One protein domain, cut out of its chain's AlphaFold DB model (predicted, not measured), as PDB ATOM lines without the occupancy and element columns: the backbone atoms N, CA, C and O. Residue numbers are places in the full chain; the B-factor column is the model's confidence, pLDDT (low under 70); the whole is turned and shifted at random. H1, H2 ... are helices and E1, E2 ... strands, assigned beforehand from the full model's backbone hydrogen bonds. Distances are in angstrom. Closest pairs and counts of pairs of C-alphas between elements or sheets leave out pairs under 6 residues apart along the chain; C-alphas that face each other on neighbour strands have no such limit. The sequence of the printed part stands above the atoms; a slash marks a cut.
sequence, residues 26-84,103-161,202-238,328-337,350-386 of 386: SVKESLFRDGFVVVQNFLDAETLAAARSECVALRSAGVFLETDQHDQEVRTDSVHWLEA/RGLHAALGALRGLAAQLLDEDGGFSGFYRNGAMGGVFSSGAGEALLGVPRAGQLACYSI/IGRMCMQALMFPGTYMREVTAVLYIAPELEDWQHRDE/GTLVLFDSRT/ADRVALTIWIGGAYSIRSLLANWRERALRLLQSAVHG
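Overview. This is residues 26 to 84, 103 to 161, 202 to 238, 328 to 337 and 350 to 386 of the 386 residues of the protein "Hypothetical protein" of Chrysotila carterae (UniProt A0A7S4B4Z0). A single, twisted sheet of six antiparallel strands makes a wall, with H1, H2 and H3 covering one face and no named helix on the other. Past the end of the sheet where E6 finishes, the long helix H6 slants away as an arm, the short H4 sits near its start, and much of a long unnamed stretch, residues 119 to 153, loops through the same region; short H5 lies past the opposite end. The printed part has 202 residues, with six named helices and six named strands in the order H1 E1 H2 E2 H3 E3 H4 E4 H5 E5 E6 H6, and its class is mixed, helices and strands. The sheet order is E1, E5, E4, E6, E3, E2. The whole is only just compact, close to loose, with a radius of gyration of the C-alphas of 19.6 A, and it is elongated, spanning 60 by 39 by 37 A.

Arrangement. The sheet runs from edge strand E1, residues 36 to 39, through E5, residues 330 to 334, E4, residues 220 to 225, E6, residues 352 to 359, and E3, residues 154 to 159, to edge strand E2, residues 77 to 82. Within hydrogen-bond range are N 37 and O 332 at 2.8 A for E1 and E5, N 223 and O 331 at 2.8 A for E5 and E4, N 357 and O 222 at 2.9 A for E4 and E6, N 155 and O 356 at 2.9 A for E6 and E3, and N 80 and O 156 at 2.9 A for E3 and E2. H1, residues 26 to 34, is on the sheet over E1 at a height of 6.6 A and runs along the strands, at 3 degrees to E1 on the local plane; the closest C-alphas of H1 and E1 are those of Leu 31 and Val 37, 5.0 A apart. H2, residues 45 to 60, is on the same face at a height of 10.6 A, over E3 and only just over E6 and E2, with 3 C-alphas falling on each of these two; it runs across the strands, at 68 degrees to E3 on the local plane. H3, residues 103 to 118, is also on that face, over E4 and E6 at a height of 9.3 A, and runs slantwise to the strands, only just, at 33 degrees to E6 on the local plane. H3 touches H2 with residues 103 to 108 alone, at a steep tilt of 60 degrees, opposite ways, and the closest C-alphas are those of Ala 51 and Gly 104, 4.0 A apart. H4, residues 207 to 211, H5, residues 230 to 234, and H6, residues 365 to 385, are not on the sheet. H4 and H6 are close but not clearly touching, the closest C-alphas being those of Leu 210 and Ile 365, 7.9 A apart. In H1, H2, H4, H5 and H6 every O i to N i+4 pair is within hydrogen-bond range, and in H3 10 of 12 are.

Along the chain. H1 begins at C-alpha 26 (175.916, 156.229, 158.315) and measures 11.6 A from first to last C-alpha. H2 measures 22.6 A and H3 22.4 A. E6, the longest strand by residues, measures 22.2 A and ends at C-alpha 359 (179.178, 140.417, 147.868). H6 measures 30.7 A and ends at C-alpha 385 (197.500, 170.853, 137.614).

Size, cuts and confidence. The C-alphas farthest apart, those of Ala 61 and Val 384, are 63.8 A apart. Four cuts leave C-alpha gaps of 10.7 A from 84 to 103, 36.9 A from 161 to 202, 22.1 A from 238 to 328 and 31.0 A from 337 to 350. The links H2 to E2 and H3 to E3 are long. Mean pLDDT of the printed part is 73.5, and 88 residues are under 70, among them 121 to 152, 202 to 218 and 361 to 379.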
ATOM      1  N   SER A  26     174.584 155.873 157.808       87.75
ATOM      2  CA  SER A  26     175.916 156.229 158.315       87.75
ATOM      3  C   SER A  26     176.924 155.078 158.238       87.75
ATOM      4  O   SER A  26     178.097 155.312 157.946       87.75
ATOM      5  N   VAL A  27     176.480 153.837 158.459       88.31
ATOM      6  CA  VAL A  27     177.320 152.637 158.318       88.31
ATOM      7  C   VAL A  27     177.713 152.432 156.857       88.31
ATOM      8  O   VAL A  27     178.881 152.182 156.567       88.31
ATOM      9  N   LYS A  28     176.763 152.613 155.929       87.62
ATOM     10  CA  LYS A  28     177.033 152.549 154.485       87.62
ATOM     11  C   LYS A  28     178.007 153.637 154.041       87.62
ATOM     12  O   LYS A  28     179.003 153.330 153.397       87.62
ATOM     13  N   GLU A  29     177.769 154.881 154.451       83.69
ATOM     14  CA  GLU A  29     178.667 156.003 154.157       83.69
ATOM     15  C   GLU A  29     180.088 155.746 154.679       83.69
ATOM     16  O   GLU A  29     181.059 155.997 153.971       83.69
ATOM     17  N   SER A  30     180.224 155.185 155.884       85.75
ATOM     18  CA  SER A  30     181.536 154.842 156.448       85.75
ATOM     19  C   SER A  30     182.236 153.760 155.626       85.75
ATOM     20  O   SER A  30     183.403 153.927 155.285       85.75
ATOM     21  N   LEU A  31     181.517 152.711 155.208       88.50
ATOM     22  CA  LEU A  31     182.062 151.688 154.313       88.50
ATOM     23  C   LEU A  31     182.575 152.291 152.996       88.50
ATOM     24  O   LEU A  31     183.667 151.942 152.557       88.50
ATOM     25  N   PHE A  32     181.824 153.203 152.375       83.81
ATOM     26  CA  PHE A  32     182.225 153.825 151.107       83.81
ATOM     27  C   PHE A  32     183.378 154.819 151.259       83.81
ATOM     28  O   PHE A  32     184.281 154.861 150.421       83.81
ATOM     29  N   ARG A  33     183.360 155.619 152.326       83.38
ATOM     30  CA  ARG A  33     184.391 156.618 152.610       83.38
ATOM     31  C   ARG A  33     185.706 155.956 153.006       83.38
ATOM     32  O   ARG A  33     186.758 156.309 152.469       83.38
ATOM     33  N   ASP A  34     185.639 155.017 153.944       86.19
ATOM     34  CA  ASP A  34     186.807 154.459 154.620       86.19
ATOM     35  C   ASP A  34     187.262 153.135 153.996       86.19
ATOM     36  O   ASP A  34     188.386 152.705 154.236       86.19
ATOM     37  N   GLY A  35     186.432 152.502 153.162       87.69
ATOM     38  CA  GLY A  35     186.701 151.199 152.549       87.69
ATOM     39  C   GLY A  35     186.414 150.012 153.472       87.69
ATOM     40  O   GLY A  35     186.557 148.864 153.051       87.69
ATOM     41  N   PHE A  36     186.001 150.267 154.717       94.31
ATOM     42  CA  PHE A  36     185.575 149.249 155.671       94.31
ATOM     43  C   PHE A  36     184.582 149.812 156.694       94.31
ATOM     44  O   PHE A  36     184.505 151.020 156.909       94.31
ATOM     45  N   VAL A  37     183.839 148.928 157.355       94.19
ATOM     46  CA  VAL A  37     183.051 149.244 158.547       94.19
ATOM     47  C   VAL A  37     182.938 148.015 159.446       94.19
ATOM     48  O   VAL A  37     182.923 146.877 158.970       94.19
ATOM     49  N   VAL A  38     182.859 148.248 160.756       94.62
ATOM     50  CA  VAL A  38     182.631 147.213 161.769       94.62
ATOM     51  C   VAL A  38     181.290 147.480 162.439       94.62
ATOM     52  O   VAL A  38     181.048 148.585 162.918       94.62
ATOM     53  N   VAL A  39     180.423 146.474 162.470       93.69
ATOM     54  CA  VAL A  39     179.095 146.538 163.082       93.69
ATOM     55  C   VAL A  39     179.050 145.532 164.221       93.69
ATOM     56  O   VAL A  39     179.233 144.334 164.010       93.69
ATOM     57  N   GLN A  40     178.824 146.022 165.436       92.62
ATOM     58  CA  GLN A  40     178.676 145.172 166.615       92.62
ATOM     59  C   GLN A  40     177.244 144.677 166.761       92.62
ATOM     60  O   GLN A  40     176.311 145.364 166.347       92.62
ATOM     61  N   ASN A  41     177.084 143.507 167.385       91.81
ATOM     62  CA  ASN A  41     175.780 142.893 167.650       91.81
ATOM     63  C   ASN A  41     174.913 142.803 166.381       91.81
ATOM     64  O   ASN A  41     173.734 143.142 166.396       91.81
ATOM     65  N   PHE A  42     175.521 142.393 165.262       94.31
ATOM     66  CA  PHE A  42     174.830 142.320 163.972       94.31
ATOM     67  C   PHE A  42     173.706 141.272 163.954       94.31
ATOM     68  O   PHE A  42     172.738 141.398 163.205       94.31
ATOM     69  N   LEU A  43     173.847 140.229 164.771       93.31
ATOM     70  CA  LEU A  43     172.794 139.260 165.049       93.31
ATOM     71  C   LEU A  43     172.238 139.494 166.450       93.31
ATOM     72  O   LEU A  43     172.983 139.870 167.358       93.31
ATOM     73  N   ASP A  44     170.956 139.189 166.637       92.31
ATOM     74  CA  ASP A  44     170.402 139.052 167.977       92.31
ATOM     75  C   ASP A  44     171.074 137.892 168.739       92.31
ATOM     76  O   ASP A  44     171.630 136.955 168.148       92.31
ATOM     77  N   ALA A  45     171.053 137.982 170.070       90.44
ATOM     78  CA  ALA A  45     171.769 137.055 170.941       90.44
ATOM     79  C   ALA A  45     171.287 135.603 170.786       90.44
ATOM     80  O   ALA A  45     172.099 134.679 170.847       90.44
ATOM     81  N   GLU A  46     169.989 135.398 170.541       91.69
ATOM     82  CA  GLU A  46     169.399 134.071 170.347       91.69
ATOM     83  C   GLU A  46     169.918 133.425 169.055       91.69
ATOM     84  O   GLU A  46     170.421 132.299 169.073       91.69
ATOM     85  N   THR A  47     169.883 134.160 167.942       92.94
ATOM     86  CA  THR A  47     170.380 133.705 166.640       92.94
ATOM     87  C   THR A  47     171.879 133.423 166.686       92.94
ATOM     88  O   THR A  47     172.331 132.403 166.158       92.94
ATOM     89  N   LEU A  48     172.662 134.288 167.339       93.69
ATOM     90  CA  LEU A  48     174.101 134.083 167.510       93.69
ATOM     91  C   LEU A  48     174.405 132.827 168.343       93.69
ATOM     92  O   LEU A  48     175.251 132.021 167.949       93.69
ATOM     93  N   ALA A  49     173.704 132.627 169.463       91.62
ATOM     94  CA  ALA A  49     173.862 131.443 170.308       91.62
ATOM     95  C   ALA A  49     173.469 130.148 169.574       91.62
ATOM     96  O   ALA A  49     174.185 129.145 169.659       91.62
ATOM     97  N   ALA A  50     172.382 130.173 168.798       92.69
ATOM     98  CA  ALA A  50     171.977 129.046 167.964       92.69
ATOM     99  C   ALA A  50     173.038 128.722 166.897       92.69
ATOM    100  O   ALA A  50     173.460 127.571 166.776       92.69
ATOM    101  N   ALA A  51     173.536 129.736 166.177       94.12
ATOM    102  CA  ALA A  51     174.579 129.562 165.167       94.12
ATOM    103  C   ALA A  51     175.876 128.983 165.762       94.12
ATOM    104  O   ALA A  51     176.507 128.121 165.148       94.12
ATOM    105  N   ARG A  52     176.255 129.405 166.976       92.81
ATOM    106  CA  ARG A  52     177.391 128.846 167.731       92.81
ATOM    107  C   ARG A  52     177.215 127.363 168.025       92.81
ATOM    108  O   ARG A  52     178.095 126.570 167.694       92.81
ATOM    109  N   SER A  53     176.084 126.992 168.627       91.88
ATOM    110  CA  SER A  53     175.782 125.599 168.979       91.88
ATOM    111  C   SER A  53     175.846 124.685 167.749       91.88
ATOM    112  O   SER A  53     176.467 123.620 167.772       91.88
ATOM    113  N   GLU A  54     175.309 125.152 166.622       93.81
ATOM    114  CA  GLU A  54     175.347 124.425 165.354       93.81
ATOM    115  C   GLU A  54     176.763 124.317 164.771       93.81
ATOM    116  O   GLU A  54     177.120 123.258 164.260       93.81
ATOM    117  N   CYS A  55     177.609 125.348 164.892       92.56
ATOM    118  CA  CYS A  55     179.023 125.252 164.498       92.56
ATOM    119  C   CYS A  55     179.758 124.158 165.278       92.56
ATOM    120  O   CYS A  55     180.494 123.367 164.684       92.56
ATOM    121  N   VAL A  56     179.550 124.099 166.599       91.12
ATOM    122  CA  VAL A  56     180.144 123.070 167.466       91.12
ATOM    123  C   VAL A  56     179.658 121.678 167.058       91.12
ATOM    124  O   VAL A  56     180.463 120.747 166.972       91.12
ATOM    125  N   ALA A  57     178.367 121.536 166.744       91.56
ATOM    126  CA  ALA A  57     177.794 120.278 166.273       91.56
ATOM    127  C   ALA A  57     178.380 119.841 164.919       91.56
ATOM    128  O   ALA A  57     178.827 118.702 164.792       91.56
ATOM    129  N   LEU A  58     178.452 120.742 163.929       91.19
ATOM    130  CA  LEU A  58     179.059 120.465 162.619       91.19
ATOM    131  C   LEU A  58     180.537 120.070 162.753       91.19
ATOM    132  O   LEU A  58     180.997 119.127 162.109       91.19
ATOM    133  N   ARG A  59     181.284 120.748 163.628       89.50
ATOM    134  CA  ARG A  59     182.682 120.400 163.898       89.50
ATOM    135  C   ARG A  59     182.810 119.023 164.541       89.50
ATOM    136  O   ARG A  59     183.620 118.222 164.086       89.50
ATOM    137  N   SER A  60     181.994 118.728 165.550       90.50
ATOM    138  CA  SER A  60     181.983 117.420 166.222       90.50
ATOM    139  C   SER A  60     181.584 116.285 165.275       90.50
ATOM    140  O   SER A  60     182.032 115.154 165.442       90.50
ATOM    141  N   ALA A  61     180.781 116.590 164.253       92.12
ATOM    142  CA  ALA A  61     180.418 115.664 163.187       92.12
ATOM    143  C   ALA A  61     181.522 115.468 162.126       92.12
ATOM    144  O   ALA A  61     181.355 114.638 161.235       92.12
ATOM    145  N   GLY A  62     182.630 116.217 162.186       93.38
ATOM    146  CA  GLY A  62     183.748 116.086 161.248       93.38
ATOM    147  C   GLY A  62     183.442 116.558 159.825       93.38
ATOM    148  O   GLY A  62     184.086 116.104 158.885       93.38
ATOM    149  N   VAL A  63     182.457 117.450 159.634       92.88
ATOM    150  CA  VAL A  63     182.059 117.919 158.287       92.88
ATOM    151  C   VAL A  63     182.888 119.094 157.756       92.88
ATOM    152  O   VAL A  63     182.650 119.570 156.642       92.88
ATOM    153  N   PHE A  64     183.817 119.607 158.560       92.12
ATOM    154  CA  PHE A  64     184.775 120.615 158.128       92.12
ATOM    155  C   PHE A  64     185.919 119.939 157.375       92.12
ATOM    156  O   PHE A  64     186.457 118.932 157.823       92.12
ATOM    157  N   LEU A  65     186.292 120.511 156.235       91.31
ATOM    158  CA  LEU A  65     187.388 120.026 155.409       91.31
ATOM    159  C   LEU A  65     188.612 120.903 155.637       91.31
ATOM    160  O   LEU A  65     188.499 122.130 155.635       91.31
ATOM    161  N   GLU A  66     189.781 120.297 155.811       88.19
ATOM    162  CA  GLU A  66     191.037 121.046 155.787       88.19
ATOM    163  C   GLU A  66     191.180 121.763 154.443       88.19
ATOM    164  O   GLU A  66     190.821 121.236 153.384       88.19
ATOM    165  N   THR A  67     191.649 123.008 154.482       80.81
ATOM    166  CA  THR A  67     191.836 123.764 153.249       80.81
ATOM    167  C   THR A  67     193.101 123.296 152.540       80.81
ATOM    168  O   THR A  67     194.206 123.473 153.038       80.81
ATOM    169  N   ASP A  68     192.942 122.724 151.347       68.44
ATOM    170  CA  ASP A  68     194.059 122.419 150.451       68.44
ATOM    171  C   ASP A  68     194.530 123.723 149.785       68.44
ATOM    172  O   ASP A  68     194.139 124.070 148.667       68.44
ATOM    173  N   GLN A  69     195.261 124.546 150.536       64.44
ATOM    174  CA  GLN A  69     195.950 125.711 149.987       64.44
ATOM    175  C   GLN A  69     197.412 125.341 149.755       64.44
ATOM    176  O   GLN A  69     198.064 124.777 150.627       64.44
ATOM    177  N   HIS A  70     197.912 125.669 148.560       49.75
ATOM    178  CA  HIS A  70     199.211 125.229 148.039       49.75
ATOM    179  C   HIS A  70     200.435 125.607 148.897       49.75
ATOM    180  O   HIS A  70     201.495 125.035 148.677       49.75
ATOM    181  N   ASP A  71     200.269 126.481 149.893       58.34
ATOM    182  CA  ASP A  71     201.257 126.785 150.925       58.34
ATOM    183  C   ASP A  71     200.632 126.520 152.309       58.34
ATOM    184  O   ASP A  71     200.057 127.417 152.933       58.34
ATOM    185  N   GLN A  72     200.713 125.270 152.787       52.09
ATOM    186  CA  GLN A  72     200.138 124.832 154.074       52.09
ATOM    187  C   GLN A  72     200.660 125.622 155.288       52.09
ATOM    188  O   GLN A  72     200.039 125.613 156.346       52.09
ATOM    189  N   GLU A  73     201.767 126.354 155.143       59.25
ATOM    190  CA  GLU A  73     202.307 127.221 156.197       59.25
ATOM    191  C   GLU A  73     201.410 128.426 156.516       59.25
ATOM    192  O   GLU A  73     201.561 129.048 157.563       59.25
ATOM    193  N   VAL A  74     200.489 128.783 155.615       60.25
ATOM    194  CA  VAL A  74     199.763 130.057 155.688       60.25
ATOM    195  C   VAL A  74     198.432 129.918 156.430       60.25
ATOM    196  O   VAL A  74     197.950 130.899 156.992       60.25
ATOM    197  N   ARG A  75     197.810 128.732 156.458       69.81
ATOM    198  CA  ARG A  75     196.467 128.537 157.032       69.81
ATOM    199  C   ARG A  75     196.335 127.225 157.788       69.81
ATOM    200  O   ARG A  75     196.626 126.162 157.260       69.81
ATOM    201  N   THR A  76     195.785 127.314 158.995       76.62
ATOM    202  CA  THR A  76     195.454 126.164 159.851       76.62
ATOM    203  C   THR A  76     193.944 126.004 160.050       76.62
ATOM    204  O   THR A  76     193.510 125.387 161.023       76.62
ATOM    205  N   ASP A  77     193.122 126.627 159.199       86.25
ATOM    206  CA  ASP A  77     191.670 126.523 159.298       86.25
ATOM    207  C   ASP A  77     191.086 125.400 158.452       86.25
ATOM    208  O   ASP A  77     191.564 125.040 157.371       86.25
ATOM    209  N   SER A  78     189.972 124.897 158.967       91.00
ATOM    210  CA  SER A  78     189.081 123.985 158.278       91.00
ATOM    211  C   SER A  78     187.826 124.741 157.847       91.00
ATOM    212  O   SER A  78     187.401 125.710 158.487       91.00
ATOM    213  N   VAL A  79     187.234 124.335 156.728       92.62
ATOM    214  CA  VAL A  79     186.139 125.050 156.072       92.62
ATOM    215  C   VAL A  79     184.957 124.126 155.833       92.62
ATOM    216  O   VAL A  79     185.101 122.998 155.370       92.62
ATOM    217  N   HIS A  80     183.767 124.655 156.084       93.56
ATOM    218  CA  HIS A  80     182.501 124.064 155.689       93.56
ATOM    219  C   HIS A  80     181.703 125.069 154.847       93.56
ATOM    220  O   HIS A  80     181.626 126.254 155.174       93.56
ATOM    221  N   TRP A  81     181.113 124.615 153.742       92.50
ATOM    222  CA  TRP A  81     180.329 125.472 152.849       92.50
ATOM    223  C   TRP A  81     178.839 125.354 153.164       92.50
ATOM    224  O   TRP A  81     178.241 124.298 152.991       92.50
ATOM    225  N   LEU A  82     178.234 126.463 153.585       91.12
ATOM    226  CA  LEU A  82     176.808 126.565 153.864       91.12
ATOM    227  C   LEU A  82     176.052 127.014 152.611       91.12
ATOM    228  O   LEU A  82     176.156 128.163 152.168       91.12
ATOM    229  N   GLU A  83     175.246 126.122 152.047       87.25
ATOM    230  CA  GLU A  83     174.262 126.497 151.032       87.25
ATOM    231  C   GLU A  83     173.007 127.075 151.694       87.25
ATOM    232  O   GLU A  83     172.633 126.690 152.799       87.25
ATOM    233  N   ALA A  84     172.320 128.002 151.022       76.69
ATOM    234  CA  ALA A  84     170.990 128.372 151.490       76.69
ATOM    235  C   ALA A  84     169.979 127.274 151.152       76.69
ATOM    236  O   ALA A  84     170.111 126.626 150.106       76.69
ATOM    237  N   ARG A 103     169.357 125.892 161.851       90.25
ATOM    238  CA  ARG A 103     168.483 127.067 161.774       90.25
ATOM    239  C   ARG A 103     169.242 128.351 162.089       90.25
ATOM    240  O   ARG A 103     169.043 129.333 161.378       90.25
ATOM    241  N   GLY A 104     170.104 128.343 163.102       93.50
ATOM    242  CA  GLY A 104     170.902 129.499 163.508       93.50
ATOM    243  C   GLY A 104     171.888 129.932 162.422       93.50
ATOM    244  O   GLY A 104     171.923 131.100 162.041       93.50
ATOM    245  N   LEU A 105     172.633 128.988 161.842       94.19
ATOM    246  CA  LEU A 105     173.575 129.267 160.757       94.19
ATOM    247  C   LEU A 105     172.873 129.691 159.471       94.19
ATOM    248  O   LEU A 105     173.357 130.590 158.781       94.19
ATOM    249  N   HIS A 106     171.725 129.095 159.141       92.50
ATOM    250  CA  HIS A 106     170.940 129.556 158.000       92.50
ATOM    251  C   HIS A 106     170.334 130.944 158.229       92.50
ATOM    252  O   HIS A 106     170.282 131.724 157.278       92.50
ATOM    253  N   ALA A 107     169.925 131.284 159.454       92.56
ATOM    254  CA  ALA A 107     169.483 132.632 159.801       92.56
ATOM    255  C   ALA A 107     170.635 133.644 159.680       92.56
ATOM    256  O   ALA A 107     170.478 134.661 159.005       92.56
ATOM    257  N   ALA A 108     171.818 133.326 160.216       93.88
ATOM    258  CA  ALA A 108     173.025 134.142 160.079       93.88
ATOM    259  C   ALA A 108     173.424 134.349 158.608       93.88
ATOM    260  O   ALA A 108     173.689 135.472 158.170       93.88
ATOM    261  N   LEU A 109     173.406 133.276 157.810       92.94
ATOM    262  CA  LEU A 109     173.639 133.360 156.373       92.94
ATOM    263  C   LEU A 109     172.559 134.214 155.699       92.94
ATOM    264  O   LEU A 109     172.893 135.067 154.888       92.94
ATOM    265  N   GLY A 110     171.284 134.031 156.036       90.88
ATOM    266  CA  GLY A 110     170.178 134.848 155.533       90.88
ATOM    267  C   GLY A 110     170.377 136.341 155.807       90.88
ATOM    268  O   GLY A 110     170.232 137.148 154.889       90.88
ATOM    269  N   ALA A 111     170.799 136.696 157.022       92.25
ATOM    270  CA  ALA A 111     171.120 138.067 157.411       92.25
ATOM    271  C   ALA A 111     172.260 138.652 156.566       92.25
ATOM    272  O   ALA A 111     172.106 139.719 155.971       92.25
ATOM    273  N   LEU A 112     173.371 137.917 156.425       91.88
ATOM    274  CA  LEU A 112     174.492 138.317 155.568       91.88
ATOM    275  C   LEU A 112     174.066 138.497 154.108       91.88
ATOM    276  O   LEU A 112     174.462 139.450 153.444       91.88
ATOM    277  N   ARG A 113     173.224 137.602 153.596       88.00
ATOM    278  CA  ARG A 113     172.686 137.684 152.233       88.00
ATOM    279  C   ARG A 113     171.803 138.908 152.030       88.00
ATOM    280  O   ARG A 113     171.860 139.519 150.965       88.00
ATOM    281  N   GLY A 114     171.045 139.287 153.055       88.88
ATOM    282  CA  GLY A 114     170.256 140.515 153.076       88.88
ATOM    283  C   GLY A 114     171.103 141.782 152.920       88.88
ATOM    284  O   GLY A 114     170.613 142.756 152.354       88.88
ATOM    285  N   LEU A 115     172.378 141.766 153.329       88.50
ATOM    286  CA  LEU A 115     173.280 142.916 153.173       88.50
ATOM    287  C   LEU A 115     173.473 143.315 151.714       88.50
ATOM    288  O   LEU A 115     173.561 144.503 151.425       88.50
ATOM    289  N   ALA A 116     173.504 142.347 150.793       82.38
ATOM    290  CA  ALA A 116     173.663 142.642 149.374       82.38
ATOM    291  C   ALA A 116     172.556 143.581 148.878       82.38
ATOM    292  O   ALA A 116     172.858 144.540 148.184       82.38
ATOM    293  N   ALA A 117     171.306 143.356 149.298       80.69
ATOM    294  CA  ALA A 117     170.185 144.228 148.955       80.69
ATOM    295  C   ALA A 117     170.262 145.595 149.658       80.69
ATOM    296  O   ALA A 117     169.863 146.598 149.084       80.69
ATOM    297  N   GLN A 118     170.791 145.651 150.883       85.12
ATOM    298  CA  GLN A 118     170.897 146.897 151.657       85.12
ATOM    299  C   GLN A 118     172.018 147.828 151.178       85.12
ATOM    300  O   GLN A 118     171.944 149.043 151.386       85.12
ATOM    301  N   LEU A 119     173.072 147.247 150.597       82.69
ATOM    302  CA  LEU A 119     174.213 147.962 150.027       82.69
ATOM    303  C   LEU A 119     173.924 148.539 148.636       82.69
ATOM    304  O   LEU A 119     174.703 149.363 148.162       82.69
ATOM    305  N   LEU A 120     172.824 148.132 148.002       72.50
ATOM    306  CA  LEU A 120     172.301 148.827 146.831       72.50
ATOM    307  C   LEU A 120     171.688 150.164 147.279       72.50
ATOM    308  O   LEU A 120     171.066 150.260 148.342       72.50
ATOM    309  N   ASP A 121     171.905 151.210 146.492       64.50
ATOM    310  CA  ASP A 121     171.188 152.476 146.613       64.50
ATOM    311  C   ASP A 121     169.722 152.326 146.151       64.50
ATOM    312  O   ASP A 121     169.305 151.262 145.685       64.50
ATOM    313  N   GLU A 122     168.918 153.385 146.309       56.72
ATOM    314  CA  GLU A 122     167.507 153.376 145.880       56.72
ATOM    315  C   GLU A 122     167.340 153.148 144.365       56.72
ATOM    316  O   GLU A 122     166.287 152.680 143.934       56.72
ATOM    317  N   ASP A 123     168.386 153.404 143.575       50.81
ATOM    318  CA  ASP A 123     168.422 153.204 142.125       50.81
ATOM    319  C   ASP A 123     168.983 151.817 141.728       50.81
ATOM    320  O   ASP A 123     169.207 151.541 140.544       50.81
ATOM    321  N   GLY A 124     169.241 150.925 142.694       52.09
ATOM    322  CA  GLY A 124     169.817 149.596 142.453       52.09
ATOM    323  C   GLY A 124     171.294 149.612 142.031       52.09
ATOM    324  O   GLY A 124     171.830 148.597 141.570       52.09
ATOM    325  N   GLY A 125     171.962 150.757 142.156       53.28
ATOM    326  CA  GLY A 125     173.391 150.947 141.968       53.28
ATOM    327  C   GLY A 125     174.179 150.727 143.259       53.28
ATOM    328  O   GLY A 125     173.685 150.871 144.369       53.28
ATOM    329  N   PHE A 126     175.454 150.372 143.132       55.44
ATOM    330  CA  PHE A 126     176.403 150.461 144.240       55.44
ATOM    331  C   PHE A 126     177.066 151.846 144.174       55.44
ATOM    332  O   PHE A 126     178.177 151.969 143.654       55.44
ATOM    333  N   SER A 127     176.366 152.913 144.582       44.34
ATOM    334  CA  SER A 127     176.925 154.274 144.560       44.34
ATOM    335  C   SER A 127     177.715 154.593 145.830       44.34
ATOM    336  O   SER A 127     177.220 155.141 146.807       44.34
ATOM    337  N   GLY A 128     179.004 154.262 145.799       43.72
ATOM    338  CA  GLY A 128     179.989 154.785 146.740       43.72
ATOM    339  C   GLY A 128     180.939 155.744 146.037       43.72
ATOM    340  O   GLY A 128     181.624 155.344 145.094       43.72
ATOM    341  N   PHE A 129     181.019 156.995 146.496       42.72
ATOM    342  CA  PHE A 129     182.153 157.867 146.183       42.72
ATOM    343  C   PHE A 129     183.327 157.451 147.076       42.72
ATOM    344  O   PHE A 129     183.344 157.758 148.267       42.72
ATOM    345  N   TYR A 130     184.336 156.790 146.512       40.47
ATOM    346  CA  TYR A 130     185.586 156.562 147.240       40.47
ATOM    347  C   TYR A 130     186.311 157.895 147.432       40.47
ATOM    348  O   TYR A 130     186.673 158.535 146.446       40.47
ATOM    349  N   ARG A 131     186.534 158.324 148.681       39.72
ATOM    350  CA  ARG A 131     187.131 159.641 148.989       39.72
ATOM    351  C   ARG A 131     188.561 159.605 149.540       39.72
ATOM    352  O   ARG A 131     189.122 160.666 149.794       39.72
ATOM    353  N   ASN A 132     189.174 158.430 149.689       35.12
ATOM    354  CA  ASN A 132     190.535 158.320 150.221       35.12
ATOM    355  C   ASN A 132     191.605 158.337 149.114       35.12
ATOM    356  O   ASN A 132     191.803 157.357 148.398       35.12
ATOM    357  N   GLY A 133     192.311 159.469 149.010       37.84
ATOM    358  CA  GLY A 133     193.453 159.702 148.116       37.84
ATOM    359  C   GLY A 133     193.108 160.502 146.856       37.84
ATOM    360  O   GLY A 133     191.949 160.591 146.459       37.84
ATOM    361  N   ALA A 134     194.128 161.061 146.192       38.34
ATOM    362  CA  ALA A 134     194.043 161.892 144.974       38.34
ATOM    363  C   ALA A 134     193.363 161.219 143.747       38.34
ATOM    364  O   ALA A 134     193.380 161.750 142.642       38.34
ATOM    365  N   MET A 135     192.758 160.044 143.930       39.00
ATOM    366  CA  MET A 135     192.180 159.170 142.912       39.00
ATOM    367  C   MET A 135     190.732 158.746 143.242       39.00
ATOM    368  O   MET A 135     190.328 157.646 142.872       39.00
ATOM    369  N   GLY A 136     189.929 159.583 143.908       38.59
ATOM    370  CA  GLY A 136     188.556 159.238 144.320       38.59
ATOM    371  C   GLY A 136     187.516 159.212 143.191       38.59
ATOM    372  O   GLY A 136     187.412 160.196 142.459       38.59
ATOM    373  N   GLY A 137     186.766 158.105 143.041       38.16
ATOM    374  CA  GLY A 137     185.796 157.893 141.954       38.16
ATOM    375  C   GLY A 137     184.424 157.352 142.308       38.16
ATOM    376  O   GLY A 137     184.227 156.788 143.381       38.16
ATOM    377  N   VAL A 138     183.503 157.576 141.371       38.94
ATOM    378  CA  VAL A 138     182.076 157.267 141.386       38.94
ATOM    379  C   VAL A 138     181.821 156.007 140.585       38.94
ATOM    380  O   VAL A 138     181.903 155.994 139.356       38.94
ATOM    381  N   PHE A 139     181.414 154.958 141.285       39.81
ATOM    382  CA  PHE A 139     180.816 153.800 140.645       39.81
ATOM    383  C   PHE A 139     179.302 154.019 140.593       39.81
ATOM    384  O   PHE A 139     178.662 154.271 141.604       39.81
ATOM    385  N   SER A 140     178.721 153.959 139.399       40.88
ATOM    386  CA  SER A 140     177.274 153.893 139.192       40.88
ATOM    387  C   SER A 140     177.024 152.771 138.196       40.88
ATOM    388  O   SER A 140     177.510 152.808 137.062       40.88
ATOM    389  N   SER A 141     176.315 151.727 138.623       43.97
ATOM    390  CA  SER A 141     175.933 150.613 137.758       43.97
ATOM    391  C   SER A 141     174.415 150.543 137.628       43.97
ATOM    392  O   SER A 141     173.770 149.774 138.328       43.97
ATOM    393  N   GLY A 142     173.842 151.275 136.670       38.72
ATOM    394  CA  GLY A 142     172.412 151.193 136.315       38.72
ATOM    395  C   GLY A 142     171.983 149.878 135.634       38.72
ATOM    396  O   GLY A 142     171.076 149.879 134.811       38.72
ATOM    397  N   ALA A 143     172.682 148.769 135.891       40.97
ATOM    398  CA  ALA A 143     172.373 147.426 135.387       40.97
ATOM    399  C   ALA A 143     172.545 146.343 136.481       40.97
ATOM    400  O   ALA A 143     172.713 145.166 136.164       40.97
ATOM    401  N   GLY A 144     172.557 146.751 137.759       39.34
ATOM    402  CA  GLY A 144     172.874 145.907 138.915       39.34
ATOM    403  C   GLY A 144     171.833 144.840 139.268       39.34
ATOM    404  O   GLY A 144     172.197 143.849 139.896       39.34
ATOM    405  N   GLU A 145     170.582 144.975 138.812       41.50
ATOM    406  CA  GLU A 145     169.459 144.134 139.265       41.50
ATOM    407  C   GLU A 145     169.625 142.626 139.009       41.50
ATOM    408  O   GLU A 145     169.069 141.818 139.746       41.50
ATOM    409  N   ALA A 146     170.374 142.214 137.979       40.16
ATOM    410  CA  ALA A 146     170.426 140.801 137.587       40.16
ATOM    411  C   ALA A 146     171.610 140.015 138.176       40.16
ATOM    412  O   ALA A 146     171.601 138.784 138.130       40.16
ATOM    413  N   LEU A 147     172.664 140.686 138.657       40.19
ATOM    414  CA  LEU A 147     173.942 140.020 138.962       40.19
ATOM    415  C   LEU A 147     174.647 140.515 140.235       40.19
ATOM    416  O   LEU A 147     175.600 139.867 140.664       40.19
ATOM    417  N   LEU A 148     174.178 141.598 140.864       43.75
ATOM    418  CA  LEU A 148     174.350 141.810 142.303       43.75
ATOM    419  C   LEU A 148     173.206 141.054 142.988       43.75
ATOM    420  O   LEU A 148     172.045 141.322 142.708       43.75
ATOM    421  N   GLY A 149     173.510 140.078 143.846       47.44
ATOM    422  CA  GLY A 149     172.464 139.418 144.645       47.44
ATOM    423  C   GLY A 149     172.249 137.924 144.413       47.44
ATOM    424  O   GLY A 149     171.260 137.388 144.906       47.44
ATOM    425  N   VAL A 150     173.185 137.211 143.772       51.41
ATOM    426  CA  VAL A 150     173.327 135.766 144.031       51.41
ATOM    427  C   VAL A 150     174.415 135.594 145.083       51.41
ATOM    428  O   VAL A 150     175.584 135.396 144.740       51.41
ATOM    429  N   PRO A 151     174.084 135.725 146.377       54.62
ATOM    430  CA  PRO A 151     175.061 135.457 147.403       54.62
ATOM    431  C   PRO A 151     175.548 134.022 147.261       54.62
ATOM    432  O   PRO A 151     174.764 133.069 147.163       54.62
ATOM    433  N   ARG A 152     176.871 133.889 147.248       69.56
ATOM    434  CA  ARG A 152     177.540 132.595 147.191       69.56
ATOM    435  C   ARG A 152     177.166 131.755 148.414       69.56
ATOM    436  O   ARG A 152     176.562 132.243 149.379       69.56
ATOM    437  N   ALA A 153     177.498 130.469 148.367       80.94
ATOM    438  CA  ALA A 153     177.532 129.671 149.585       80.94
ATOM    439  C   ALA A 153     178.347 130.426 150.651       80.94
ATOM    440  O   ALA A 153     179.362 131.051 150.329       80.94
ATOM    441  N   GLY A 154     177.852 130.425 151.885       85.69
ATOM    442  CA  GLY A 154     178.591 130.980 153.008       85.69
ATOM    443  C   GLY A 154     179.780 130.087 153.305       85.69
ATOM    444  O   GLY A 154     179.623 128.873 153.400       85.69
ATOM    445  N   GLN A 155     180.965 130.669 153.429       91.88
ATOM    446  CA  GLN A 155     182.134 129.940 153.886       91.88
ATOM    447  C   GLN A 155     182.180 130.021 155.410       91.88
ATOM    448  O   GLN A 155     182.429 131.090 155.961       91.88
ATOM    449  N   LEU A 156     181.948 128.904 156.091       92.69
ATOM    450  CA  LEU A 156     182.163 128.788 157.526       92.69
ATOM    451  C   LEU A 156     183.598 128.307 157.753       92.69
ATOM    452  O   LEU A 156     183.927 127.171 157.423       92.69
ATOM    453  N   ALA A 157     184.458 129.177 158.271       91.25
ATOM    454  CA  ALA A 157     185.851 128.866 158.574       91.25
ATOM    455  C   ALA A 157     186.033 128.687 160.084       91.25
ATOM    456  O   ALA A 157     185.585 129.529 160.868       91.25
ATOM    457  N   CYS A 158     186.701 127.607 160.483       90.94
ATOM    458  CA  CYS A 158     187.005 127.284 161.869       90.94
ATOM    459  C   CYS A 158     188.517 127.120 162.057       90.94
ATOM    460  O   CYS A 158     189.145 126.259 161.439       90.94
ATOM    461  N   TYR A 159     189.084 127.946 162.931       87.62
ATOM    462  CA  TYR A 159     190.499 127.966 163.276       87.62
ATOM    463  C   TYR A 159     190.638 127.296 164.641       87.62
ATOM    464  O   TYR A 159     190.163 127.826 165.649       87.62
ATOM    465  N   SER A 160     191.250 126.113 164.646       81.75
ATOM    466  CA  SER A 160     191.446 125.308 165.848       81.75
ATOM    467  C   SER A 160     192.827 125.527 166.453       81.75
ATOM    468  O   SER A 160     193.823 125.611 165.735       81.75
ATOM    469  N   ILE A 161     192.892 125.537 167.782       73.69
ATOM    470  CA  ILE A 161     194.147 125.596 168.550       73.69
ATOM    471  C   ILE A 161     194.927 124.283 168.428       73.69
ATOM    472  O   ILE A 161     196.157 124.281 168.426       73.69
ATOM    473  N   ILE A 202     192.035 144.555 138.054       50.84
ATOM    474  CA  ILE A 202     192.334 145.995 137.856       50.84
ATOM    475  C   ILE A 202     193.756 146.233 137.316       50.84
ATOM    476  O   ILE A 202     193.942 147.084 136.449       50.84
ATOM    477  N   GLY A 203     194.762 145.495 137.801       48.00
ATOM    478  CA  GLY A 203     196.170 145.674 137.389       48.00
ATOM    479  C   GLY A 203     196.583 144.832 136.178       48.00
ATOM    480  O   GLY A 203     197.472 145.202 135.418       48.00
ATOM    481  N   ARG A 204     195.895 143.708 135.973       45.97
ATOM    482  CA  ARG A 204     195.955 142.888 134.764       45.97
ATOM    483  C   ARG A 204     194.520 142.727 134.294       45.97
ATOM    484  O   ARG A 204     193.881 141.737 134.631       45.97
ATOM    485  N   MET A 205     193.991 143.707 133.561       51.59
ATOM    486  CA  MET A 205     192.814 143.448 132.732       51.59
ATOM    487  C   MET A 205     193.238 142.411 131.697       51.59
ATOM    488  O   MET A 205     193.696 142.746 130.606       51.59
ATOM    489  N   CYS A 206     193.180 141.132 132.059       50.25
ATOM    490  CA  CYS A 206     193.289 140.098 131.061       50.25
ATOM    491  C   CYS A 206     192.115 140.332 130.107       50.25
ATOM    492  O   CYS A 206     190.986 140.574 130.537       50.25
ATOM    493  N   MET A 207     192.377 140.278 128.802       57.91
ATOM    494  CA  MET A 207     191.332 140.283 127.771       57.91
ATOM    495  C   MET A 207     190.181 139.325 128.118       57.91
ATOM    496  O   MET A 207     189.042 139.570 127.749       57.91
ATOM    497  N   GLN A 208     190.455 138.277 128.898       56.97
ATOM    498  CA  GLN A 208     189.469 137.357 129.449       56.97
ATOM    499  C   GLN A 208     188.362 138.048 130.268       56.97
ATOM    500  O   GLN A 208     187.196 137.767 130.027       56.97
ATOM    501  N   ALA A 209     188.672 138.995 131.159       55.50
ATOM    502  CA  ALA A 209     187.642 139.707 131.928       55.50
ATOM    503  C   ALA A 209     186.738 140.586 131.038       55.50
ATOM    504  O   ALA A 209     185.584 140.835 131.376       55.50
ATOM    505  N   LEU A 210     187.251 141.032 129.882       58.03
ATOM    506  CA  LEU A 210     186.480 141.754 128.864       58.03
ATOM    507  C   LEU A 210     185.658 140.808 127.975       58.03
ATOM    508  O   LEU A 210     184.550 141.155 127.575       58.03
ATOM    509  N   MET A 211     186.199 139.629 127.653       62.44
ATOM    510  CA  MET A 211     185.584 138.665 126.733       62.44
ATOM    511  C   MET A 211     184.575 137.724 127.401       62.44
ATOM    512  O   MET A 211     183.733 137.160 126.707       62.44
ATOM    513  N   PHE A 212     184.625 137.571 128.725       59.16
ATOM    514  CA  PHE A 212     183.704 136.731 129.493       59.16
ATOM    515  C   PHE A 212     182.930 137.575 130.520       59.16
ATOM    516  O   PHE A 212     183.198 137.489 131.721       59.16
ATOM    517  N   PRO A 213     181.968 138.412 130.071       48.47
ATOM    518  CA  PRO A 213     181.078 139.132 130.977       48.47
ATOM    519  C   PRO A 213     180.402 138.133 131.926       48.47
ATOM    520  O   PRO A 213     179.735 137.199 131.487       48.47
ATOM    521  N   GLY A 214     180.643 138.300 133.229       44.81
ATOM    522  CA  GLY A 214     180.276 137.323 134.259       44.81
ATOM    523  C   GLY A 214     181.454 136.775 135.069       44.81
ATOM    524  O   GLY A 214     181.219 136.113 136.072       44.81
ATOM    525  N   THR A 215     182.715 137.071 134.728       48.50
ATOM    526  CA  THR A 215     183.831 136.864 135.671       48.50
ATOM    527  C   THR A 215     183.716 137.851 136.833       48.50
ATOM    528  O   THR A 215     184.066 139.025 136.729       48.50
ATOM    529  N   TYR A 216     183.132 137.353 137.920       51.34
ATOM    530  CA  TYR A 216     182.806 138.054 139.156       51.34
ATOM    531  C   TYR A 216     184.054 138.594 139.864       51.34
ATOM    532  O   TYR A 216     184.928 137.802 140.224       51.34
ATOM    533  N   MET A 217     184.097 139.895 140.165       55.97
ATOM    534  CA  MET A 217     185.006 140.383 141.207       55.97
ATOM    535  C   MET A 217     184.292 140.389 142.551       55.97
ATOM    536  O   MET A 217     183.100 140.676 142.651       55.97
ATOM    537  N   ARG A 218     185.047 140.043 143.589       58.47
ATOM    538  CA  ARG A 218     184.640 140.202 144.983       58.47
ATOM    539  C   ARG A 218     184.772 141.682 145.311       58.47
ATOM    540  O   ARG A 218     185.892 142.182 145.374       58.47
ATOM    541  N   GLU A 219     183.654 142.383 145.447       76.25
ATOM    542  CA  GLU A 219     183.686 143.820 145.722       76.25
ATOM    543  C   GLU A 219     183.756 144.060 147.221       76.25
ATOM    544  O   GLU A 219     184.692 144.693 147.686       76.25
ATOM    545  N   VAL A 220     182.841 143.463 147.980       88.75
ATOM    546  CA  VAL A 220     182.801 143.562 149.437       88.75
ATOM    547  C   VAL A 220     182.915 142.172 150.042       88.75
ATOM    548  O   VAL A 220     182.168 141.253 149.699       88.75
ATOM    549  N   THR A 221     183.849 142.015 150.969       92.19
ATOM    550  CA  THR A 221     183.910 140.838 151.833       92.19
ATOM    551  C   THR A 221     183.154 141.151 153.115       92.19
ATOM    552  O   THR A 221     183.406 142.176 153.746       92.19
ATOM    553  N   ALA A 222     182.223 140.271 153.477       94.31
ATOM    554  CA  ALA A 222     181.509 140.334 154.741       94.31
ATOM    555  C   ALA A 222     181.938 139.159 155.616       94.31
ATOM    556  O   ALA A 222     181.756 138.006 155.224       94.31
ATOM    557  N   VAL A 223     182.507 139.459 156.780       95.56
ATOM    558  CA  VAL A 223     182.975 138.480 157.765       95.56
ATOM    559  C   VAL A 223     182.161 138.662 159.033       95.56
ATOM    560  O   VAL A 223     182.282 139.684 159.700       95.56
ATOM    561  N   LEU A 224     181.333 137.679 159.367       96.19
ATOM    562  CA  LEU A 224     180.604 137.639 160.627       96.19
ATOM    563  C   LEU A 224     181.283 136.659 161.572       96.19
ATOM    564  O   LEU A 224     181.358 135.461 161.295       96.19
ATOM    565  N   TYR A 225     181.748 137.155 162.706       95.88
ATOM    566  CA  TYR A 225     182.298 136.301 163.741       95.88
ATOM    567  C   TYR A 225     181.173 135.600 164.503       95.88
ATOM    568  O   TYR A 225     180.285 136.233 165.070       95.88
ATOM    569  N   ILE A 226     181.219 134.269 164.497       94.56
ATOM    570  CA  ILE A 226     180.337 133.390 165.280       94.56
ATOM    571  C   ILE A 226     181.054 132.933 166.560       94.56
ATOM    572  O   ILE A 226     180.427 132.367 167.442       94.56
ATOM    573  N   ALA A 227     182.358 133.207 166.668       79.31
ATOM    574  CA  ALA A 227     183.235 132.906 167.796       79.31
ATOM    575  C   ALA A 227     182.606 133.199 169.180       79.31
ATOM    576  O   ALA A 227     181.670 134.000 169.272       79.31
ATOM    577  N   PRO A 228     183.100 132.550 170.250       69.44
ATOM    578  CA  PRO A 228     182.570 132.694 171.606       69.44
ATOM    579  C   PRO A 228     182.626 134.131 172.156       69.44
ATOM    580  O   PRO A 228     183.042 135.067 171.464       69.44
ATOM    581  N   GLU A 229     182.094 134.334 173.363       70.12
ATOM    582  CA  GLU A 229     182.011 135.668 173.960       70.12
ATOM    583  C   GLU A 229     183.395 136.264 174.214       70.12
ATOM    584  O   GLU A 229     184.413 135.575 174.212       70.12
ATOM    585  N   LEU A 230     183.440 137.584 174.401       66.06
ATOM    586  CA  LEU A 230     184.688 138.305 174.642       66.06
ATOM    587  C   LEU A 230     185.457 137.733 175.847       66.06
ATOM    588  O   LEU A 230     186.684 137.718 175.827       66.06
ATOM    589  N   GLU A 231     184.746 137.229 176.856       66.31
ATOM    590  CA  GLU A 231     185.318 136.618 178.061       66.31
ATOM    591  C   GLU A 231     186.172 135.385 177.732       66.31
ATOM    592  O   GLU A 231     187.295 135.258 178.223       66.31
ATOM    593  N   ASP A 232     185.718 134.554 176.792       67.62
ATOM    594  CA  ASP A 232     186.452 133.371 176.326       67.62
ATOM    595  C   ASP A 232     187.751 133.743 175.584       67.62
ATOM    596  O   ASP A 232     188.706 132.965 175.543       67.62
ATOM    597  N   TRP A 233     187.812 134.960 175.034       65.69
ATOM    598  CA  TRP A 233     189.010 135.534 174.415       65.69
ATOM    599  C   TRP A 233     189.928 136.249 175.413       65.69
ATOM    600  O   TRP A 233     191.130 136.354 175.175       65.69
ATOM    601  N   GLN A 234     189.390 136.748 176.527       64.56
ATOM    602  CA  GLN A 234     190.116 137.587 177.488       64.56
ATOM    603  C   GLN A 234     190.874 136.802 178.567       64.56
ATOM    604  O   GLN A 234     191.620 137.399 179.344       64.56
ATOM    605  N   HIS A 235     190.769 135.472 178.592       53.03
ATOM    606  CA  HIS A 235     191.248 134.629 179.693       53.03
ATOM    607  C   HIS A 235     192.770 134.572 179.957       53.03
ATOM    608  O   HIS A 235     193.215 133.758 180.766       53.03
ATOM    609  N   ARG A 236     193.597 135.431 179.352       52.03
ATOM    610  CA  ARG A 236     195.034 135.514 179.683       52.03
ATOM    611  C   ARG A 236     195.555 136.880 180.104       52.03
ATOM    612  O   ARG A 236     196.682 136.932 180.587       52.03
ATOM    613  N   ASP A 237     194.771 137.949 179.997       50.53
ATOM    614  CA  ASP A 237     195.255 139.278 180.380       50.53
ATOM    615  C   ASP A 237     194.154 140.098 181.067       50.53
ATOM    616  O   ASP A 237     193.523 140.975 180.483       50.53
ATOM    617  N   GLU A 238     193.921 139.799 182.351       51.50
ATOM    618  CA  GLU A 238     192.914 140.428 183.232       51.50
ATOM    619  C   GLU A 238     193.062 141.960 183.379       51.50
ATOM    620  O   GLU A 238     192.289 142.603 184.088       51.50
ATOM    621  N   GLY A 328     179.256 137.997 167.058       93.31
ATOM    622  CA  GLY A 328     178.285 139.037 166.713       93.31
ATOM    623  C   GLY A 328     178.895 140.250 166.005       93.31
ATOM    624  O   GLY A 328     178.145 141.077 165.483       93.31
ATOM    625  N   THR A 329     180.225 140.352 165.927       94.69
ATOM    626  CA  THR A 329     180.909 141.387 165.146       94.69
ATOM    627  C   THR A 329     180.850 141.054 163.653       94.69
ATOM    628  O   THR A 329     181.376 140.030 163.206       94.69
ATOM    629  N   LEU A 330     180.246 141.944 162.868       95.81
ATOM    630  CA  LEU A 330     180.293 141.945 161.409       95.81
ATOM    631  C   LEU A 330     181.365 142.925 160.928       95.81
ATOM    632  O   LEU A 330     181.354 144.098 161.295       95.81
ATOM    633  N   VAL A 331     182.243 142.467 160.044       96.06
ATOM    634  CA  VAL A 331     183.205 143.305 159.327       96.06
ATOM    635  C   VAL A 331     182.843 143.317 157.853       96.06
ATOM    636  O   VAL A 331     182.753 142.262 157.226       96.06
ATOM    637  N   LEU A 332     182.670 144.510 157.294       94.69
ATOM    638  CA  LEU A 332     182.537 144.730 155.859       94.69
ATOM    639  C   LEU A 332     183.759 145.494 155.377       94.69
ATOM    640  O   LEU A 332     184.126 146.494 155.986       94.69
ATOM    641  N   PHE A 333     184.378 145.059 154.288       93.69
ATOM    642  CA  PHE A 333     185.456 145.816 153.658       93.69
ATOM    643  C   PHE A 333     185.524 145.543 152.163       93.69
ATOM    644  O   PHE A 333     185.162 144.463 151.689       93.69
ATOM    645  N   ASP A 334     186.005 146.529 151.415       89.81
ATOM    646  CA  ASP A 334     186.242 146.382 149.987       89.81
ATOM    647  C   ASP A 334     187.528 145.598 149.749       89.81
ATOM    648  O   ASP A 334     188.646 146.111 149.837       89.81
ATOM    649  N   SER A 335     187.375 144.317 149.431       89.19
ATOM    650  CA  SER A 335     188.507 143.407 149.264       89.19
ATOM    651  C   SER A 335     189.376 143.707 148.038       89.19
ATOM    652  O   SER A 335     190.421 143.073 147.879       89.19
ATOM    653  N   ARG A 336     188.973 144.641 147.166       83.00
ATOM    654  CA  ARG A 336     189.752 145.056 145.986       83.00
ATOM    655  C   ARG A 336     190.807 146.089 146.353       83.00
ATOM    656  O   ARG A 336     191.883 146.118 145.752       83.00
ATOM    657  N   THR A 337     190.473 146.964 147.297       83.38
ATOM    658  CA  THR A 337     191.299 148.108 147.695       83.38
ATOM    659  C   THR A 337     192.007 147.857 149.019       83.38
ATOM    660  O   THR A 337     193.147 148.289 149.180       83.38
ATOM    661  N   ALA A 350     190.244 129.677 172.885       82.38
ATOM    662  CA  ALA A 350     188.996 129.357 172.213       82.38
ATOM    663  C   ALA A 350     189.175 129.184 170.703       82.38
ATOM    664  O   ALA A 350     190.050 129.789 170.092       82.38
ATOM    665  N   ASP A 351     188.307 128.392 170.077       87.38
ATOM    666  CA  ASP A 351     188.235 128.304 168.621       87.38
ATOM    667  C   ASP A 351     187.715 129.611 168.011       87.38
ATOM    668  O   ASP A 351     186.737 130.198 168.481       87.38
ATOM    669  N   ARG A 352     188.312 130.035 166.895       90.56
ATOM    670  CA  ARG A 352     187.790 131.155 166.104       90.56
ATOM    671  C   ARG A 352     186.905 130.620 164.993       90.56
ATOM    672  O   ARG A 352     187.355 129.846 164.151       90.56
ATOM    673  N   VAL A 353     185.655 131.075 164.962       93.38
ATOM    674  CA  VAL A 353     184.692 130.720 163.914       93.38
ATOM    675  C   VAL A 353     184.193 131.980 163.225       93.38
ATOM    676  O   VAL A 353     183.733 132.918 163.879       93.38
ATOM    677  N   ALA A 354     184.276 131.994 161.898       95.31
ATOM    678  CA  ALA A 354     183.803 133.093 161.070       95.31
ATOM    679  C   ALA A 354     182.951 132.569 159.914       95.31
ATOM    680  O   ALA A 354     183.329 131.614 159.234       95.31
ATOM    681  N   LEU A 355     181.814 133.218 159.683       95.81
ATOM    682  CA  LEU A 355     180.982 133.034 158.507       95.81
ATOM    683  C   LEU A 355     181.269 134.164 157.518       95.81
ATOM    684  O   LEU A 355     180.965 135.327 157.781       95.81
ATOM    685  N   THR A 356     181.831 133.809 156.369       94.38
ATOM    686  CA  THR A 356     182.231 134.757 155.331       94.38
ATOM    687  C   THR A 356     181.346 134.616 154.102       94.38
ATOM    688  O   THR A 356     181.092 133.510 153.619       94.38
ATOM    689  N   ILE A 357     180.914 135.745 153.543       92.50
ATOM    690  CA  ILE A 357     180.374 135.813 152.184       92.50
ATOM    691  C   ILE A 357     181.130 136.864 151.375       92.50
ATOM    692  O   ILE A 357     181.683 137.822 151.912       92.50
ATOM    693  N   TRP A 358     181.095 136.704 150.057       89.12
ATOM    694  CA  TRP A 358     181.543 137.737 149.132       89.12
ATOM    695  C   TRP A 358     180.339 138.309 148.410       89.12
ATOM    696  O   TRP A 358     179.591 137.580 147.753       89.12
ATOM    697  N   ILE A 359     180.183 139.618 148.542       85.94
ATOM    698  CA  ILE A 359     179.178 140.417 147.868       85.94
ATOM    699  C   ILE A 359     179.880 141.058 146.671       85.94
ATOM    700  O   ILE A 359     180.920 141.701 146.800       85.94
ATOM    701  N   GLY A 360     179.352 140.828 145.480       75.44
ATOM    702  CA  GLY A 360     179.894 141.403 144.259       75.44
ATOM    703  C   GLY A 360     178.891 141.297 143.128       75.44
ATOM    704  O   GLY A 360     177.984 140.460 143.172       75.44
ATOM    705  N   GLY A 361     179.048 142.175 142.145       63.78
ATOM    706  CA  GLY A 361     178.248 142.193 140.930       63.78
ATOM    707  C   GLY A 361     178.963 141.558 139.747       63.78
ATOM    708  O   GLY A 361     180.191 141.438 139.717       63.78
ATOM    709  N   ALA A 362     178.206 141.198 138.712       53.53
ATOM    710  CA  ALA A 362     178.822 141.068 137.399       53.53
ATOM    711  C   ALA A 362     179.126 142.459 136.840       53.53
ATOM    712  O   ALA A 362     178.278 143.354 136.856       53.53
ATOM    713  N   TYR A 363     180.316 142.620 136.267       52.66
ATOM    714  CA  TYR A 363     180.596 143.786 135.446       52.66
ATOM    715  C   TYR A 363     179.684 143.770 134.226       52.66
ATOM    716  O   TYR A 363     179.768 142.882 133.376       52.66
ATOM    717  N   SER A 364     178.849 144.797 134.104       54.66
ATOM    718  CA  SER A 364     178.336 145.172 132.795       54.66
ATOM    719  C   SER A 364     179.432 145.937 132.043       54.66
ATOM    720  O   SER A 364     180.185 146.714 132.641       54.66
ATOM    721  N   ILE A 365     179.507 145.778 130.717       59.38
ATOM    722  CA  ILE A 365     180.381 146.600 129.856       59.38
ATOM    723  C   ILE A 365     180.119 148.098 130.091       59.38
ATOM    724  O   ILE A 365     181.038 148.910 130.026       59.38
ATOM    725  N   ARG A 366     178.879 148.477 130.433       58.16
ATOM    726  CA  ARG A 366     178.533 149.862 130.785       58.16
ATOM    727  C   ARG A 366     179.250 150.333 132.051       58.16
ATOM    728  O   ARG A 366     179.832 151.414 132.028       58.16
ATOM    729  N   SER A 367     179.270 149.519 133.107       55.12
ATOM    730  CA  SER A 367     179.988 149.820 134.355       55.12
ATOM    731  C   SER A 367     181.494 149.963 134.106       55.12
ATOM    732  O   SER A 367     182.141 150.861 134.637       55.12
ATOM    733  N   LEU A 368     182.052 149.113 133.240       60.03
ATOM    734  CA  LEU A 368     183.451 149.201 132.826       60.03
ATOM    735  C   LEU A 368     183.753 150.527 132.100       60.03
ATOM    736  O   LEU A 368     184.731 151.198 132.429       60.03
ATOM    737  N   LEU A 369     182.918 150.916 131.132       64.25
ATOM    738  CA  LEU A 369     183.094 152.155 130.366       64.25
ATOM    739  C   LEU A 369     182.955 153.409 131.241       64.25
ATOM    740  O   LEU A 369     183.704 154.368 131.048       64.25
ATOM    741  N   ALA A 370     182.044 153.397 132.216       60.34
ATOM    742  CA  ALA A 370     181.898 154.480 133.185       60.34
ATOM    743  C   ALA A 370     183.186 154.676 134.007       60.34
ATOM    744  O   ALA A 370     183.720 155.784 134.052       60.34
ATOM    745  N   ASN A 371     183.754 153.587 134.538       55.91
ATOM    746  CA  ASN A 371     185.020 153.625 135.280       55.91
ATOM    747  C   ASN A 371     186.197 154.101 134.422       55.91
ATOM    748  O   ASN A 371     187.052 154.856 134.886       55.91
ATOM    749  N   TRP A 372     186.247 153.673 133.157       63.69
ATOM    750  CA  TRP A 372     187.267 154.114 132.203       63.69
ATOM    751  C   TRP A 372     187.203 155.614 131.946       63.69
ATOM    752  O   TRP A 372     188.228 156.294 132.005       63.69
ATOM    753  N   ARG A 373     185.999 156.137 131.696       68.88
ATOM    754  CA  ARG A 373     185.779 157.570 131.491       68.88
ATOM    755  C   ARG A 373     186.248 158.369 132.701       68.88
ATOM    756  O   ARG A 373     186.908 159.388 132.537       68.88
ATOM    757  N   GLU A 374     185.937 157.899 133.902       56.88
ATOM    758  CA  GLU A 374     186.288 158.608 135.124       56.88
ATOM    759  C   GLU A 374     187.800 158.622 135.394       56.88
ATOM    760  O   GLU A 374     188.372 159.671 135.691       56.88
ATOM    761  N   ARG A 375     188.484 157.487 135.190       59.56
ATOM    762  CA  ARG A 375     189.954 157.417 135.244       59.56
ATOM    763  C   ARG A 375     190.614 158.319 134.206       59.56
ATOM    764  O   ARG A 375     191.563 159.025 134.537       59.56
ATOM    765  N   ALA A 376     190.116 158.311 132.969       67.62
ATOM    766  CA  ALA A 376     190.636 159.169 131.910       67.62
ATOM    767  C   ALA A 376     190.499 160.653 132.281       67.62
ATOM    768  O   ALA A 376     191.455 161.412 132.135       67.62
ATOM    769  N   LEU A 377     189.351 161.054 132.838       68.19
ATOM    770  CA  LEU A 377     189.135 162.419 133.320       68.19
ATOM    771  C   LEU A 377     190.112 162.803 134.440       68.19
ATOM    772  O   LEU A 377     190.593 163.932 134.443       68.19
ATOM    773  N   ARG A 378     190.474 161.882 135.339       57.34
ATOM    774  CA  ARG A 378     191.458 162.162 136.402       57.34
ATOM    775  C   ARG A 378     192.886 162.278 135.914       57.34
ATOM    776  O   ARG A 378     193.608 163.158 136.376       57.34
ATOM    777  N   LEU A 379     193.304 161.402 135.003       67.38
ATOM    778  CA  LEU A 379     194.629 161.507 134.393       67.38
ATOM    779  C   LEU A 379     194.763 162.847 133.663       67.38
ATOM    780  O   LEU A 379     195.780 163.518 133.802       67.38
ATOM    781  N   LEU A 380     193.699 163.280 132.979       71.56
ATOM    782  CA  LEU A 380     193.635 164.599 132.354       71.56
ATOM    783  C   LEU A 380     193.656 165.739 133.384       71.56
ATOM    784  O   LEU A 380     194.405 166.689 133.207       71.56
ATOM    785  N   GLN A 381     192.890 165.653 134.475       70.81
ATOM    786  CA  GLN A 381     192.892 166.678 135.529       70.81
ATOM    787  C   GLN A 381     194.248 166.790 136.236       70.81
ATOM    788  O   GLN A 381     194.703 167.904 136.483       70.81
ATOM    789  N   SER A 382     194.907 165.666 136.519       67.88
ATOM    790  CA  SER A 382     196.222 165.643 137.174       67.88
ATOM    791  C   SER A 382     197.308 166.231 136.270       67.88
ATOM    792  O   SER A 382     198.150 166.976 136.749       67.88
ATOM    793  N   ALA A 383     197.247 165.970 134.958       74.69
ATOM    794  CA  ALA A 383     198.177 166.529 133.973       74.69
ATOM    795  C   ALA A 383     197.979 168.034 133.695       74.69
ATOM    796  O   ALA A 383     198.842 168.654 133.090       74.69
ATOM    797  N   VAL A 384     196.838 168.615 134.081       86.31
ATOM    798  CA  VAL A 384     196.571 170.061 133.950       86.31
ATOM    799  C   VAL A 384     197.052 170.846 135.178       86.31
ATOM    800  O   VAL A 384     197.313 172.039 135.065       86.31
ATOM    801  N   HIS A 385     197.148 170.199 136.344       75.75
ATOM    802  CA  HIS A 385     197.500 170.853 137.614       75.75
ATOM    803  C   HIS A 385     198.949 170.611 138.072       75.75
ATOM    804  O   HIS A 385     199.354 171.208 139.069       75.75
ATOM    805  N   GLY A 386     199.706 169.750 137.389       66.06
ATOM    806  CA  GLY A 386     201.155 169.584 137.559       66.06
ATOM    807  C   GLY A 386     201.889 170.125 136.347       66.06
ATOM    808  O   GLY A 386     202.980 170.699 136.548       66.06
TER     809      GLY A 386